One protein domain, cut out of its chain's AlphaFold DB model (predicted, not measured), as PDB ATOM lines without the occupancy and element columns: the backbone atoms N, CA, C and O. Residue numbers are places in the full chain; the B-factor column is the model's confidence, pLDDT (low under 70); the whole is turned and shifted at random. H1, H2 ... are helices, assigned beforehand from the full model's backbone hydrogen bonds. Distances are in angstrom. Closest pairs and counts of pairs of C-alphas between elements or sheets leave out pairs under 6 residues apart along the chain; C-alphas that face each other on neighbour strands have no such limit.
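AT A GLANCE: This is residues 22 to 41 and 219 to 314 of the 409 residues of an uncharacterized protein of Pseudonocardia asaccharolytica DSM 44247 = NBRC 16224 (UniProt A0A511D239). One long helix, H4, is the core, with short H2 and H5 beside it, H3 across its start and H6 crossing it; H1 lies off on a loop, and residues 22 to 41, with no named element, lie at the H3 end. The printed part has 116 residues with six named helices, H1 to H6 in chain order, is all helix and compact, with a radius of gyration of the C-alphas of 15.4 A, and spans 44 by 33 by 24 A.

IN THESE COORDINATES: H1 is residues 225 to 228, from C-alpha (-36.781, -0.949, 13.875); H2 237 to 242; H3 251 to 258; H4 263 to 285, 32.8 A; H5 291 to 296; H6 301 to 313, 16.5 A, to C-alpha (-57.173, 15.551, -1.568).

HOW THE PARTS SIT: The hub H4 touches H3 about perpendicular at 76 degrees, C-alphas 263 and 255 closest at 5.1 A. It touches H2, 271 to 241, 6.9 A, at a shallow tilt of 28 degrees, opposite ways. H4 and H5, a hairpin, only just touch, with 3 pairs of C-alphas within 8 A, 275 to 294 closest at 6.4 A. H4 touches H6, 276 to 304, 5.7 A, at 88 degrees, about perpendicular. H1 touches no helix. Every O i to N i+4 pair is within hydrogen-bond range in H3, H4 and H5, 1 of 2 in H2 and 8 of 9 in H6; H1 is too short for one.

THE WHOLE: Residues 42 to 218 are not printed; C-alphas 41 and 219 are 9.9 A apart. No link is long. Residues 26 to 31 and 222 to 246 are under pLDDT 70.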
ATOM      1  N   PHE A  22     -27.704  19.895  13.640       87.62
ATOM      2  CA  PHE A  22     -27.205  18.913  14.616       87.62
ATOM      3  C   PHE A  22     -26.641  19.548  15.895       87.62
ATOM      4  O   PHE A  22     -26.229  18.827  16.811       87.62
ATOM      5  N   ALA A  23     -26.592  20.880  15.998       79.94
ATOM      6  CA  ALA A  23     -26.108  21.542  17.201       79.94
ATOM      7  C   ALA A  23     -26.915  21.101  18.437       79.94
ATOM      8  O   ALA A  23     -28.139  21.186  18.478       79.94
ATOM      9  N   GLY A  24     -26.211  20.617  19.464       75.44
ATOM     10  CA  GLY A  24     -26.828  20.128  20.700       75.44
ATOM     11  C   GLY A  24     -27.325  18.679  20.653       75.44
ATOM     12  O   GLY A  24     -27.642  18.136  21.709       75.44
ATOM     13  N   LEU A  25     -27.319  18.018  19.488       78.06
ATOM     14  CA  LEU A  25     -27.570  16.582  19.380       78.06
ATOM     15  C   LEU A  25     -26.265  15.802  19.590       78.06
ATOM     16  O   LEU A  25     -25.177  16.237  19.202       78.06
ATOM     17  N   ALA A  26     -26.354  14.615  20.195       64.56
ATOM     18  CA  ALA A  26     -25.206  13.716  20.245       64.56
ATOM     19  C   ALA A  26     -24.872  13.271  18.810       64.56
ATOM     20  O   ALA A  26     -25.660  12.555  18.203       64.56
ATOM     21  N   GLN A  27     -23.708  13.671  18.282       56.16
ATOM     22  CA  GLN A  27     -23.287  13.433  16.884       56.16
ATOM     23  C   GLN A  27     -23.307  11.955  16.452       56.16
ATOM     24  O   GLN A  27     -23.314  11.658  15.262       56.16
ATOM     25  N   THR A  28     -23.316  11.019  17.402       52.19
ATOM     26  CA  THR A  28     -23.442   9.579  17.141       52.19
ATOM     27  C   THR A  28     -24.859   9.180  16.694       52.19
ATOM     28  O   THR A  28     -25.034   8.164  16.029       52.19
ATOM     29  N   LEU A  29     -25.887   9.966  17.033       56.84
ATOM     30  CA  LEU A  29     -27.285   9.697  16.691       56.84
ATOM     31  C   LEU A  29     -27.554  10.099  15.230       56.84
ATOM     32  O   LEU A  29     -27.792  11.265  14.939       56.84
ATOM     33  N   GLY A  30     -27.511   9.131  14.311       56.75
ATOM     34  CA  GLY A  30     -27.965   9.316  12.920       56.75
ATOM     35  C   GLY A  30     -26.992   8.856  11.833       56.75
ATOM     36  O   GLY A  30     -27.369   8.831  10.664       56.75
ATOM     37  N   LEU A  31     -25.764   8.469  12.195       65.06
ATOM     38  CA  LEU A  31     -24.776   7.912  11.255       65.06
ATOM     39  C   LEU A  31     -24.639   6.385  11.342       65.06
ATOM     40  O   LEU A  31     -24.016   5.778  10.470       65.06
ATOM     41  N   ASP A  32     -25.236   5.764  12.362       72.81
ATOM     42  CA  ASP A  32     -25.413   4.314  12.407       72.81
ATOM     43  C   ASP A  32     -26.416   3.903  11.323       72.81
ATOM     44  O   ASP A  32     -27.464   4.535  11.163       72.81
ATOM     45  N   PHE A  33     -26.110   2.839  10.581       74.56
ATOM     46  CA  PHE A  33     -26.914   2.394   9.439       74.56
ATOM     47  C   PHE A  33     -28.390   2.167   9.809       74.56
ATOM     48  O   PHE A  33     -29.287   2.510   9.045       74.56
ATOM     49  N   GLU A  34     -28.656   1.655  11.009       73.25
ATOM     50  CA  GLU A  34     -29.994   1.362  11.526       73.25
ATOM     51  C   GLU A  34     -30.767   2.616  11.974       73.25
ATOM     52  O   GLU A  34     -31.985   2.574  12.144       73.25
ATOM     53  N   ARG A  35     -30.071   3.741  12.177       75.69
ATOM     54  CA  ARG A  35     -30.636   5.012  12.664       75.69
ATOM     55  C   ARG A  35     -30.518   6.142  11.648       75.69
ATOM     56  O   ARG A  35     -30.826   7.287  11.970       75.69
ATOM     57  N   VAL A  36     -30.081   5.825  10.433       82.88
ATOM     58  CA  VAL A  36     -29.970   6.795   9.352       82.88
ATOM     59  C   VAL A  36     -31.345   7.371   9.018       82.88
ATOM     60  O   VAL A  36     -32.343   6.647   8.908       82.88
ATOM     61  N   PHE A  37     -31.395   8.686   8.838       87.19
ATOM     62  CA  PHE A  37     -32.583   9.394   8.387       87.19
ATOM     63  C   PHE A  37     -32.214  10.407   7.307       87.19
ATOM     64  O   PHE A  37     -31.087  10.889   7.230       87.19
ATOM     65  N   MET A  38     -33.189  10.732   6.466       90.31
ATOM     66  CA  MET A  38     -33.106  11.832   5.516       90.31
ATOM     67  C   MET A  38     -34.502  12.362   5.229       90.31
ATOM     68  O   MET A  38     -35.490  11.630   5.317       90.31
ATOM     69  N   PHE A  39     -34.578  13.626   4.841       93.25
ATOM     70  CA  PHE A  39     -35.768  14.221   4.256       93.25
ATOM     71  C   PHE A  39     -35.356  15.363   3.327       93.25
ATOM     72  O   PHE A  39     -34.218  15.830   3.348       93.25
ATOM     73  N   TYR A  40     -36.290  15.821   2.498       95.81
ATOM     74  CA  TYR A  40     -36.028  16.883   1.534       95.81
ATOM     75  C   TYR A  40     -36.487  18.236   2.073       95.81
ATOM     76  O   TYR A  40     -37.636  18.384   2.487       95.81
ATOM     77  N   LEU A  41     -35.623  19.249   1.970       96.94
ATOM     78  CA  LEU A  41     -35.936  20.629   2.346       96.94
ATOM     79  C   LEU A  41     -35.862  21.568   1.124       96.94
ATOM     80  O   LEU A  41     -34.856  22.252   0.907       96.94
ATOM     81  N   PRO A 219     -41.945  16.641   8.384       93.38
ATOM     82  CA  PRO A 219     -42.215  15.311   7.862       93.38
ATOM     83  C   PRO A 219     -42.495  14.321   8.997       93.38
ATOM     84  O   PRO A 219     -41.797  14.293  10.008       93.38
ATOM     85  N   LEU A 220     -43.469  13.436   8.784       85.81
ATOM     86  CA  LEU A 220     -43.542  12.199   9.556       85.81
ATOM     87  C   LEU A 220     -42.421  11.265   9.088       85.81
ATOM     88  O   LEU A 220     -42.258  11.029   7.890       85.81
ATOM     89  N   SER A 221     -41.670  10.718  10.037       76.81
ATOM     90  CA  SER A 221     -40.655   9.698   9.786       76.81
ATOM     91  C   SER A 221     -41.249   8.293   9.956       76.81
ATOM     92  O   SER A 221     -42.227   8.128  10.685       76.81
ATOM     93  N   PRO A 222     -40.664   7.250   9.347       64.88
ATOM     94  CA  PRO A 222     -40.842   5.887   9.831       64.88
ATOM     95  C   PRO A 222     -40.428   5.766  11.306       64.88
ATOM     96  O   PRO A 222     -39.543   6.503  11.768       64.88
ATOM     97  N   VAL A 223     -41.051   4.823  12.013       60.22
ATOM     98  CA  VAL A 223     -40.655   4.410  13.367       60.22
ATOM     99  C   VAL A 223     -39.341   3.617  13.276       60.22
ATOM    100  O   VAL A 223     -39.004   3.061  12.226       60.22
ATOM    101  N   THR A 224     -38.532   3.633  14.331       53.69
ATOM    102  CA  THR A 224     -37.282   2.859  14.400       53.69
ATOM    103  C   THR A 224     -37.538   1.346  14.510       53.69
ATOM    104  O   THR A 224     -38.477   0.907  15.171       53.69
ATOM    105  N   ASP A 225     -36.650   0.528  13.925       44.66
ATOM    106  CA  ASP A 225     -36.781  -0.949  13.875       44.66
ATOM    107  C   ASP A 225     -36.771  -1.615  15.271       44.66
ATOM    108  O   ASP A 225     -37.175  -2.765  15.440       44.66
ATOM    109  N   VAL A 226     -36.330  -0.884  16.302       45.19
ATOM    110  CA  VAL A 226     -36.331  -1.328  17.707       45.19
ATOM    111  C   VAL A 226     -37.761  -1.535  18.230       45.19
ATOM    112  O   VAL A 226     -37.978  -2.395  19.083       45.19
ATOM    113  N   VAL A 227     -38.740  -0.802  17.691       45.62
ATOM    114  CA  VAL A 227     -40.155  -0.886  18.088       45.62
ATOM    115  C   VAL A 227     -40.882  -2.028  17.365       45.62
ATOM    116  O   VAL A 227     -41.720  -2.698  17.973       45.62
ATOM    117  N   ASP A 228     -40.506  -2.348  16.123       43.88
ATOM    118  CA  ASP A 228     -41.068  -3.485  15.372       43.88
ATOM    119  C   ASP A 228     -40.791  -4.830  16.068       43.88
ATOM    120  O   ASP A 228     -41.648  -5.719  16.096       43.88
ATOM    121  N   ALA A 229     -39.635  -4.965  16.727       38.66
ATOM    122  CA  ALA A 229     -39.289  -6.143  17.527       38.66
ATOM    123  C   ALA A 229     -40.122  -6.288  18.822       38.66
ATOM    124  O   ALA A 229     -40.171  -7.377  19.397       38.66
ATOM    125  N   ALA A 230     -40.795  -5.221  19.275       43.19
ATOM    126  CA  ALA A 230     -41.629  -5.192  20.481       43.19
ATOM    127  C   ALA A 230     -43.134  -5.429  20.209       43.19
ATOM    128  O   ALA A 230     -43.948  -5.355  21.133       43.19
ATOM    129  N   GLY A 231     -43.510  -5.767  18.968       37.97
ATOM    130  CA  GLY A 231     -44.887  -6.107  18.603       37.97
ATOM    131  C   GLY A 231     -45.749  -4.877  18.330       37.97
ATOM    132  O   GLY A 231     -46.693  -4.592  19.070       37.97
ATOM    133  N   TYR A 232     -45.417  -4.168  17.252       43.16
ATOM    134  CA  TYR A 232     -46.249  -3.134  16.643       43.16
ATOM    135  C   TYR A 232     -47.590  -3.728  16.167       43.16
ATOM    136  O   TYR A 232     -47.613  -4.732  15.453       43.16
ATOM    137  N   SER A 233     -48.707  -3.109  16.550       45.03
ATOM    138  CA  SER A 233     -49.998  -3.274  15.873       45.03
ATOM    139  C   SER A 233     -50.550  -1.876  15.593       45.03
ATOM    140  O   SER A 233     -50.425  -0.977  16.425       45.03
ATOM    141  N   GLU A 234     -51.100  -1.664  14.398       48.31
ATOM    142  CA  GLU A 234     -51.605  -0.361  13.927       48.31
ATOM    143  C   GLU A 234     -52.932   0.044  14.595       48.31
ATOM    144  O   GLU A 234     -53.588   0.995  14.165       48.31
ATOM    145  N   ASP A 235     -53.354  -0.711  15.605       47.88
ATOM    146  CA  ASP A 235     -54.730  -0.779  16.089       47.88
ATOM    147  C   ASP A 235     -54.886  -0.159  17.490       47.88
ATOM    148  O   ASP A 235     -56.003  -0.068  17.994       47.88
ATOM    149  N   ASP A 236     -53.787   0.302  18.103       54.88
ATOM    150  CA  ASP A 236     -53.770   0.903  19.442       54.88
ATOM    151  C   ASP A 236     -53.348   2.393  19.397       54.88
ATOM    152  O   ASP A 236     -52.167   2.701  19.179       54.88
ATOM    153  N   PRO A 237     -54.285   3.338  19.615       49.94
ATOM    154  CA  PRO A 237     -54.011   4.773  19.606       49.94
ATOM    155  C   PRO A 237     -52.973   5.232  20.639       49.94
ATOM    156  O   PRO A 237     -52.189   6.135  20.342       49.94
ATOM    157  N   ASP A 238     -52.908   4.596  21.813       52.56
ATOM    158  CA  ASP A 238     -51.949   4.963  22.865       52.56
ATOM    159  C   ASP A 238     -50.507   4.615  22.449       52.56
ATOM    160  O   ASP A 238     -49.549   5.305  22.814       52.56
ATOM    161  N   ARG A 239     -50.337   3.600  21.588       55.91
ATOM    162  CA  ARG A 239     -49.038   3.223  21.007       55.91
ATOM    163  C   ARG A 239     -48.613   4.107  19.834       55.91
ATOM    164  O   ARG A 239     -47.413   4.289  19.636       55.91
ATOM    165  N   VAL A 240     -49.551   4.720  19.106       53.16
ATOM    166  CA  VAL A 240     -49.243   5.698  18.040       53.16
ATOM    167  C   VAL A 240     -48.569   6.948  18.615       53.16
ATOM    168  O   VAL A 240     -47.668   7.503  17.989       53.16
ATOM    169  N   PHE A 241     -48.960   7.380  19.817       54.03
ATOM    170  CA  PHE A 241     -48.353   8.544  20.468       54.03
ATOM    171  C   PHE A 241     -46.999   8.247  21.110       54.03
ATOM    172  O   PHE A 241     -46.122   9.109  21.049       54.03
ATOM    173  N   ALA A 242     -46.806   7.039  21.652       51.34
ATOM    174  CA  ALA A 242     -45.492   6.564  22.090       51.34
ATOM    175  C   ALA A 242     -44.502   6.490  20.909       51.34
ATOM    176  O   ALA A 242     -43.361   6.921  21.024       51.34
ATOM    177  N   ALA A 243     -44.970   6.075  19.726       56.72
ATOM    178  CA  ALA A 243     -44.147   5.969  18.519       56.72
ATOM    179  C   ALA A 243     -43.642   7.314  17.952       56.72
ATOM    180  O   ALA A 243     -42.719   7.317  17.137       56.72
ATOM    181  N   ILE A 244     -44.215   8.457  18.358       57.50
ATOM    182  CA  ILE A 244     -43.729   9.787  17.936       57.50
ATOM    183  C   ILE A 244     -42.397  10.131  18.616       57.50
ATOM    184  O   ILE A 244     -41.581  10.847  18.039       57.50
ATOM    185  N   GLU A 245     -42.164   9.608  19.819       59.34
ATOM    186  CA  GLU A 245     -40.894   9.764  20.538       59.34
ATOM    187  C   GLU A 245     -39.798   8.851  19.955       59.34
ATOM    188  O   GLU A 245     -38.616   9.156  20.083       59.34
ATOM    189  N   ASP A 246     -40.192   7.804  19.216       65.50
ATOM    190  CA  ASP A 246     -39.311   6.792  18.611       65.50
ATOM    191  C   ASP A 246     -39.133   6.946  17.084       65.50
ATOM    192  O   ASP A 246     -38.700   6.014  16.386       65.50
ATOM    193  N   LEU A 247     -39.488   8.113  16.535       72.56
ATOM    194  CA  LEU A 247     -39.272   8.445  15.126       72.56
ATOM    195  C   LEU A 247     -37.778   8.441  14.781       72.56
ATOM    196  O   LEU A 247     -36.945   8.904  15.555       72.56
ATOM    197  N   ARG A 248     -37.430   7.964  13.575       81.44
ATOM    198  CA  ARG A 248     -36.023   7.967  13.122       81.44
ATOM    199  C   ARG A 248     -35.436   9.374  13.000       81.44
ATOM    200  O   ARG A 248     -34.245   9.539  13.236       81.44
ATOM    201  N   ILE A 249     -36.241  10.367  12.614       88.00
ATOM    202  CA  ILE A 249     -35.811  11.771  12.598       88.00
ATOM    203  C   ILE A 249     -35.873  12.314  14.037       88.00
ATOM    204  O   ILE A 249     -36.971  12.355  14.596       88.00
ATOM    205  N   PRO A 250     -34.748  12.775  14.620       88.69
ATOM    206  CA  PRO A 250     -34.742  13.366  15.953       88.69
ATOM    207  C   PRO A 250     -35.632  14.610  16.025       88.69
ATOM    208  O   PRO A 250     -35.549  15.497  15.167       88.69
ATOM    209  N   LEU A 251     -36.459  14.709  17.068       89.75
ATOM    210  CA  LEU A 251     -37.352  15.855  17.251       89.75
ATOM    211  C   LEU A 251     -36.571  17.153  17.472       89.75
ATOM    212  O   LEU A 251     -36.977  18.202  16.982       89.75
ATOM    213  N   GLU A 252     -35.429  17.076  18.153       91.75
ATOM    214  CA  GLU A 252     -34.526  18.200  18.383       91.75
ATOM    215  C   GLU A 252     -33.989  18.772  17.068       91.75
ATOM    216  O   GLU A 252     -33.909  19.988  16.926       91.75
ATOM    217  N   TYR A 253     -33.692  17.917  16.082       93.00
ATOM    218  CA  TYR A 253     -33.239  18.361  14.759       93.00
ATOM    219  C   TYR A 253     -34.336  19.174  14.053       93.00
ATOM    220  O   TYR A 253     -34.094  20.266  13.545       93.00
ATOM    221  N   LEU A 254     -35.580  18.680  14.070       94.81
ATOM    222  CA  LEU A 254     -36.722  19.406  13.503       94.81
ATOM    223  C   LEU A 254     -37.033  20.696  14.277       94.81
ATOM    224  O   LEU A 254     -37.443  21.687  13.675       94.81
ATOM    225  N   ALA A 255     -36.840  20.695  15.595       95.56
ATOM    226  CA  ALA A 255     -37.059  21.862  16.436       95.56
ATOM    227  C   ALA A 255     -36.025  22.963  16.171       95.56
ATOM    228  O   ALA A 255     -36.392  24.133  16.060       95.56
ATOM    229  N   ASN A 256     -34.751  22.600  16.002       95.88
ATOM    230  CA  ASN A 256     -33.702  23.533  15.586       95.88
ATOM    231  C   ASN A 256     -34.063  24.215  14.256       95.88
ATOM    232  O   ASN A 256     -33.929  25.429  14.130       95.88
ATOM    233  N   LEU A 257     -34.629  23.455  13.314       96.56
ATOM    234  CA  LEU A 257     -34.992  23.954  11.990       96.56
ATOM    235  C   LEU A 257     -36.244  24.854  11.976       96.56
ATOM    236  O   LEU A 257     -36.302  25.827  11.220       96.56
ATOM    237  N   PHE A 258     -37.275  24.514  12.758       97.75
ATOM    238  CA  PHE A 258     -38.613  25.108  12.607       97.75
ATOM    239  C   PHE A 258     -39.092  25.963  13.785       97.75
ATOM    240  O   PHE A 258     -40.023  26.755  13.630       97.75
ATOM    241  N   THR A 259     -38.507  25.812  14.973       96.94
ATOM    242  CA  THR A 259     -39.060  26.387  16.214       96.94
ATOM    243  C   THR A 259     -37.990  26.918  17.166       96.94
ATOM    244  O   THR A 259     -38.236  27.020  18.367       96.94
ATOM    245  N   ALA A 260     -36.796  27.252  16.660       96.12
ATOM    246  CA  ALA A 260     -35.668  27.718  17.475       96.12
ATOM    247  C   ALA A 260     -35.353  26.776  18.664       96.12
ATOM    248  O   ALA A 260     -35.026  27.205  19.775       96.12
ATOM    249  N   GLY A 261     -35.503  25.466  18.441       94.38
ATOM    250  CA  GLY A 261     -35.254  24.416  19.428       94.38
ATOM    251  C   GLY A 261     -36.436  24.083  20.350       94.38
ATOM    252  O   GLY A 261     -36.259  23.297  21.282       94.38
ATOM    253  N   ASP A 262     -37.637  24.634  20.134       95.19
ATOM    254  CA  ASP A 262     -38.835  24.210  20.873       95.19
ATOM    255  C   ASP A 262     -39.415  22.892  20.329       95.19
ATOM    256  O   ASP A 262     -40.212  22.852  19.383       95.19
ATOM    257  N   VAL A 263     -39.015  21.796  20.972       94.00
ATOM    258  CA  VAL A 263     -39.456  20.429  20.666       94.00
ATOM    259  C   VAL A 263     -40.959  20.241  20.872       94.00
ATOM    260  O   VAL A 263     -41.585  19.503  20.108       94.00
ATOM    261  N   ALA A 264     -41.565  20.909  21.859       94.44
ATOM    262  CA  ALA A 264     -42.966  20.681  22.207       94.44
ATOM    263  C   ALA A 264     -43.903  21.095  21.064       94.44
ATOM    264  O   ALA A 264     -44.854  20.374  20.745       94.44
ATOM    265  N   THR A 265     -43.599  22.213  20.401       95.38
ATOM    266  CA  THR A 265     -44.357  22.681  19.236       95.38
ATOM    267  C   THR A 265     -44.276  21.688  18.077       95.38
ATOM    268  O   THR A 265     -45.311  21.296  17.533       95.38
ATOM    269  N   VAL A 266     -43.078  21.212  17.722       94.94
ATOM    270  CA  VAL A 266     -42.917  20.215  16.648       94.94
ATOM    271  C   VAL A 266     -43.642  18.915  16.994       94.94
ATOM    272  O   VAL A 266     -44.375  18.376  16.163       94.94
ATOM    273  N   GLN A 267     -43.504  18.432  18.230       92.56
ATOM    274  CA  GLN A 267     -44.172  17.217  18.690       92.56
ATOM    275  C   GLN A 267     -45.699  17.340  18.587       92.56
ATOM    276  O   GLN A 267     -46.359  16.401  18.139       92.56
ATOM    277  N   LEU A 268     -46.275  18.495  18.940       93.19
ATOM    278  CA  LEU A 268     -47.708  18.751  18.782       93.19
ATOM    279  C   LEU A 268     -48.143  18.697  17.310       93.19
ATOM    280  O   LEU A 268     -49.168  18.087  17.004       93.19
ATOM    281  N   VAL A 269     -47.363  19.281  16.394       95.81
ATOM    282  CA  VAL A 269     -47.649  19.204  14.953       95.81
ATOM    283  C   VAL A 269     -47.634  17.757  14.465       95.81
ATOM    284  O   VAL A 269     -48.588  17.313  13.824       95.81
ATOM    285  N   LEU A 270     -46.601  16.986  14.809       93.25
ATOM    286  CA  LEU A 270     -46.501  15.580  14.410       93.25
ATOM    287  C   LEU A 270     -47.648  14.741  14.997       93.25
ATOM    288  O   LEU A 270     -48.210  13.901  14.294       93.25
ATOM    289  N   ARG A 271     -48.068  15.021  16.240       90.19
ATOM    290  CA  ARG A 271     -49.251  14.406  16.865       90.19
ATOM    291  C   ARG A 271     -50.531  14.710  16.088       90.19
ATOM    292  O   ARG A 271     -51.299  13.786  15.834       90.19
ATOM    293  N   ARG A 272     -50.747  15.951  15.641       93.19
ATOM    294  CA  ARG A 272     -51.900  16.304  14.783       93.19
ATOM    295  C   ARG A 272     -51.902  15.525  13.470       93.19
ATOM    296  O   ARG A 272     -52.937  14.994  13.075       93.19
ATOM    297  N   LEU A 273     -50.745  15.400  12.818       92.50
ATOM    298  CA  LEU A 273     -50.616  14.625  11.578       92.50
ATOM    299  C   LEU A 273     -50.840  13.120  11.805       92.50
ATOM    300  O   LEU A 273     -51.423  12.447  10.952       92.50
ATOM    301  N   ALA A 274     -50.414  12.579  12.949       89.88
ATOM    302  CA  ALA A 274     -50.682  11.193  13.327       89.88
ATOM    303  C   ALA A 274     -52.178  10.953  13.597       89.88
ATOM    304  O   ALA A 274     -52.747   9.995  13.072       89.88
ATOM    305  N   VAL A 275     -52.836  11.862  14.325       88.62
ATOM    306  CA  VAL A 275     -54.288  11.827  14.573       88.62
ATOM    307  C   VAL A 275     -55.075  11.892  13.270       88.62
ATOM    308  O   VAL A 275     -56.001  11.108  13.086       88.62
ATOM    309  N   LEU A 276     -54.672  12.748  12.327       90.94
ATOM    310  CA  LEU A 276     -55.253  12.789  10.984       90.94
ATOM    311  C   LEU A 276     -55.217  11.409  10.308       90.94
ATOM    312  O   LEU A 276     -56.228  10.952   9.773       90.94
ATOM    313  N   ARG A 277     -54.068  10.723  10.346       90.00
ATOM    314  CA  ARG A 277     -53.925   9.383   9.754       90.00
ATOM    315  C   ARG A 277     -54.797   8.349  10.463       90.00
ATOM    316  O   ARG A 277     -55.460   7.572   9.779       90.00
ATOM    317  N   ALA A 278     -54.817   8.351  11.795       86.12
ATOM    318  CA  ALA A 278     -55.629   7.430  12.590       86.12
ATOM    319  C   ALA A 278     -57.133   7.631  12.335       86.12
ATOM    320  O   ALA A 278     -57.848   6.673  12.042       86.12
ATOM    321  N   HIS A 279     -57.591   8.885  12.342       88.38
ATOM    322  CA  HIS A 279     -58.979   9.251  12.069       88.38
ATOM    323  C   HIS A 279     -59.426   8.780  10.679       88.38
ATOM    324  O   HIS A 279     -60.450   8.114  10.535       88.38
ATOM    325  N   MET A 280     -58.632   9.072   9.644       88.25
ATOM    326  CA  MET A 280     -58.978   8.680   8.277       88.25
ATOM    327  C   MET A 280     -58.884   7.168   8.052       88.25
ATOM    328  O   MET A 280     -59.658   6.629   7.262       88.25
ATOM    329  N   ARG A 281     -57.988   6.467   8.763       87.69
ATOM    330  CA  ARG A 281     -57.929   5.000   8.752       87.69
ATOM    331  C   ARG A 281     -59.217   4.395   9.303       87.69
ATOM    332  O   ARG A 281     -59.790   3.553   8.620       87.69
ATOM    333  N   ALA A 282     -59.679   4.839  10.474       85.88
ATOM    334  CA  ALA A 282     -60.927   4.355  11.071       85.88
ATOM    335  C   ALA A 282     -62.097   4.506  10.084       85.88
ATOM    336  O   ALA A 282     -62.745   3.522   9.731       85.88
ATOM    337  N   ARG A 283     -62.256   5.703   9.493       89.88
ATOM    338  CA  ARG A 283     -63.287   5.950   8.468       89.88
ATOM    339  C   ARG A 283     -63.173   5.024   7.258       89.88
ATOM    340  O   ARG A 283     -64.190   4.567   6.743       89.88
ATOM    341  N   GLN A 284     -61.956   4.757   6.784       88.75
ATOM    342  CA  GLN A 284     -61.721   3.904   5.617       88.75
ATOM    343  C   GLN A 284     -62.019   2.423   5.900       88.75
ATOM    344  O   GLN A 284     -62.420   1.701   4.987       88.75
ATOM    345  N   LEU A 285     -61.827   1.978   7.144       89.81
ATOM    346  CA  LEU A 285     -62.145   0.621   7.597       89.81
ATOM    347  C   LEU A 285     -63.627   0.442   7.967       89.81
ATOM    348  O   LEU A 285     -64.083  -0.690   8.106       89.81
ATOM    349  N   GLY A 286     -64.392   1.535   8.038       90.88
ATOM    350  CA  GLY A 286     -65.800   1.528   8.434       90.88
ATOM    351  C   GLY A 286     -66.016   1.603   9.947       90.88
ATOM    352  O   GLY A 286     -67.141   1.398  10.401       90.88
ATOM    353  N   ASP A 287     -64.962   1.908  10.703       89.56
ATOM    354  CA  ASP A 287     -65.015   2.145  12.141       89.56
ATOM    355  C   ASP A 287     -65.376   3.609  12.436       89.56
ATOM    356  O   ASP A 287     -65.095   4.518  11.644       89.56
ATOM    357  N   GLU A 288     -65.980   3.853  13.601       88.06
ATOM    358  CA  GLU A 288     -66.242   5.212  14.077       88.06
ATOM    359  C   GLU A 288     -64.939   5.820  14.626       88.06
ATOM    360  O   GLU A 288     -64.330   5.229  15.525       88.06
ATOM    361  N   PRO A 289     -64.476   6.978  14.121       87.44
ATOM    362  CA  PRO A 289     -63.266   7.607  14.635       87.44
ATOM    363  C   PRO A 289     -63.431   8.043  16.088       87.44
ATOM    364  O   PRO A 289     -64.438   8.649  16.448       87.44
ATOM    365  N   ASP A 290     -62.409   7.814  16.910       83.44
ATOM    366  CA  ASP A 290     -62.436   8.237  18.307       83.44
ATOM    367  C   ASP A 290     -62.298   9.774  18.430       83.44
ATOM    368  O   ASP A 290     -61.238  10.329  18.101       83.44
ATOM    369  N   PRO A 291     -63.332  10.494  18.916       87.50
ATOM    370  CA  PRO A 291     -63.270  11.943  19.089       87.50
ATOM    371  C   PRO A 291     -62.271  12.377  20.172       87.50
ATOM    372  O   PRO A 291     -61.815  13.523  20.144       87.50
ATOM    373  N   ALA A 292     -61.900  11.496  21.109       87.81
ATOM    374  CA  ALA A 292     -60.936  11.811  22.159       87.81
ATOM    375  C   ALA A 292     -59.526  12.052  21.593       87.81
ATOM    376  O   ALA A 292     -58.813  12.926  22.088       87.81
ATOM    377  N   LEU A 293     -59.151  11.354  20.514       83.69
ATOM    378  CA  LEU A 293     -57.852  11.524  19.851       83.69
ATOM    379  C   LEU A 293     -57.709  12.908  19.214       83.69
ATOM    380  O   LEU A 293     -56.676  13.558  19.367       83.69
ATOM    381  N   ALA A 294     -58.759  13.381  18.538       87.56
ATOM    382  CA  ALA A 294     -58.802  14.731  17.977       87.56
ATOM    383  C   ALA A 294     -58.760  15.791  19.088       87.56
ATOM    384  O   ALA A 294     -57.930  16.704  19.046       87.56
ATOM    385  N   ALA A 295     -59.578  15.618  20.132       90.56
ATOM    386  CA  ALA A 295     -59.615  16.539  21.262       90.56
ATOM    387  C   ALA A 295     -58.262  16.626  21.993       90.56
ATOM    388  O   ALA A 295     -57.854  17.716  22.398       90.56
ATOM    389  N   GLY A 296     -57.527  15.512  22.099       87.75
ATOM    390  CA  GLY A 296     -56.201  15.444  22.721       87.75
ATOM    391  C   GLY A 296     -55.128  16.308  22.044       87.75
ATOM    392  O   GLY A 296     -54.154  16.691  22.690       87.75
ATOM    393  N   VAL A 297     -55.317  16.674  20.771       88.88
ATOM    394  CA  VAL A 297     -54.427  17.577  20.015       88.88
ATOM    395  C   VAL A 297     -55.058  18.949  19.726       88.88
ATOM    396  O   VAL A 297     -54.529  19.740  18.934       88.88
ATOM    397  N   GLY A 298     -56.185  19.245  20.382       91.50
ATOM    398  CA  GLY A 298     -56.919  20.499  20.235       91.50
ATOM    399  C   GLY A 298     -57.635  20.642  18.892       91.50
ATOM    400  O   GLY A 298     -57.749  21.758  18.394       91.50
ATOM    401  N   MET A 299     -58.073  19.535  18.289       92.06
ATOM    402  CA  MET A 299     -58.850  19.515  17.047       92.06
ATOM    403  C   MET A 299     -60.216  18.859  17.281       92.06
ATOM    404  O   MET A 299     -60.404  18.086  18.218       92.06
ATOM    405  N   ASP A 300     -61.175  19.141  16.409       93.69
ATOM    406  CA  ASP A 300     -62.421  18.385  16.297       93.69
ATOM    407  C   ASP A 300     -62.433  17.563  14.996       93.69
ATOM    408  O   ASP A 300     -61.518  17.644  14.172       93.69
ATOM    409  N   ALA A 301     -63.466  16.737  14.807       91.81
ATOM    410  CA  ALA A 301     -63.590  15.913  13.604       91.81
ATOM    411  C   ALA A 301     -63.623  16.767  12.324       91.81
ATOM    412  O   ALA A 301     -62.973  16.424  11.340       91.81
ATOM    413  N   ALA A 302     -64.312  17.912  12.354       94.31
ATOM    414  CA  ALA A 302     -64.384  18.825  11.218       94.31
ATOM    415  C   ALA A 302     -63.006  19.400  10.852       94.31
ATOM    416  O   ALA A 302     -62.656  19.441   9.675       94.31
ATOM    417  N   GLY A 303     -62.201  19.785  11.843       95.31
ATOM    418  CA  GLY A 303     -60.836  20.259  11.647       95.31
ATOM    419  C   GLY A 303     -59.917  19.177  11.085       95.31
ATOM    420  O   GLY A 303     -59.117  19.452  10.192       95.31
ATOM    421  N   VAL A 304     -60.060  17.927  11.539       94.50
ATOM    422  CA  VAL A 304     -59.304  16.794  10.982       94.50
ATOM    423  C   VAL A 304     -59.697  16.524   9.524       94.50
ATOM    424  O   VAL A 304     -58.825  16.342   8.674       94.50
ATOM    425  N   GLU A 305     -60.991  16.544   9.205       95.19
ATOM    426  CA  GLU A 305     -61.480  16.374   7.833       95.19
ATOM    427  C   GLU A 305     -61.069  17.530   6.911       95.19
ATOM    428  O   GLU A 305     -60.738  17.309   5.743       95.19
ATOM    429  N   ASP A 306     -61.034  18.759   7.424       96.75
ATOM    430  CA  ASP A 306     -60.544  19.907   6.666       96.75
ATOM    431  C   ASP A 306     -59.042  19.795   6.378       96.75
ATOM    432  O   ASP A 306     -58.594  20.008   5.247       96.75
ATOM    433  N   LEU A 307     -58.262  19.341   7.362       96.56
ATOM    434  CA  LEU A 307     -56.846  19.063   7.170       96.56
ATOM    435  C   LEU A 307     -56.625  17.929   6.151       96.56
ATOM    436  O   LEU A 307     -55.731  18.025   5.307       96.56
ATOM    437  N   TYR A 308     -57.469  16.890   6.157       97.00
ATOM    438  CA  TYR A 308     -57.472  15.847   5.126       97.00
ATOM    439  C   TYR A 308     -57.768  16.416   3.731       97.00
ATOM    440  O   TYR A 308     -57.066  16.100   2.763       97.00
ATOM    441  N   ARG A 309     -58.781  17.283   3.608       97.50
ATOM    442  CA  ARG A 309     -59.122  17.968   2.352       97.50
ATOM    443  C   ARG A 309     -57.923  18.748   1.815       97.50
ATOM    444  O   ARG A 309     -57.605  18.629   0.630       97.50
ATOM    445  N   LEU A 310     -57.241  19.502   2.677       97.62
ATOM    446  CA  LEU A 310     -56.082  20.304   2.296       97.62
ATOM    447  C   LEU A 310     -54.872  19.438   1.933       97.62
ATOM    448  O   LEU A 310     -54.318  19.636   0.854       97.62
ATOM    449  N   LEU A 311     -54.475  18.482   2.779       97.06
ATOM    450  CA  LEU A 311     -53.212  17.741   2.640       97.06
ATOM    451  C   LEU A 311     -53.293  16.504   1.738       97.06
ATOM    452  O   LEU A 311     -52.340  16.215   1.020       97.06
ATOM    453  N   ALA A 312     -54.405  15.764   1.762       95.62
ATOM    454  CA  ALA A 312     -54.532  14.500   1.034       95.62
ATOM    455  C   ALA A 312     -55.260  14.664  -0.307       95.62
ATOM    456  O   ALA A 312     -54.756  14.224  -1.343       95.62
ATOM    457  N   ILE A 313     -56.432  15.314  -0.316       96.75
ATOM    458  CA  ILE A 313     -57.173  15.551  -1.568       96.75
ATOM    459  C   ILE A 313     -56.446  16.618  -2.398       96.75
ATOM    460  O   ILE A 313     -56.169  16.409  -3.587       96.75
ATOM    461  N   ALA A 314     -56.108  17.744  -1.757       97.06
ATOM    462  CA  ALA A 314     -55.211  18.781  -2.261       97.06
ATOM    463  C   ALA A 314     -55.551  19.257  -3.687       97.06
ATOM    464  O   ALA A 314     -54.675  19.287  -4.569       97.06
TER     465      ALA A 314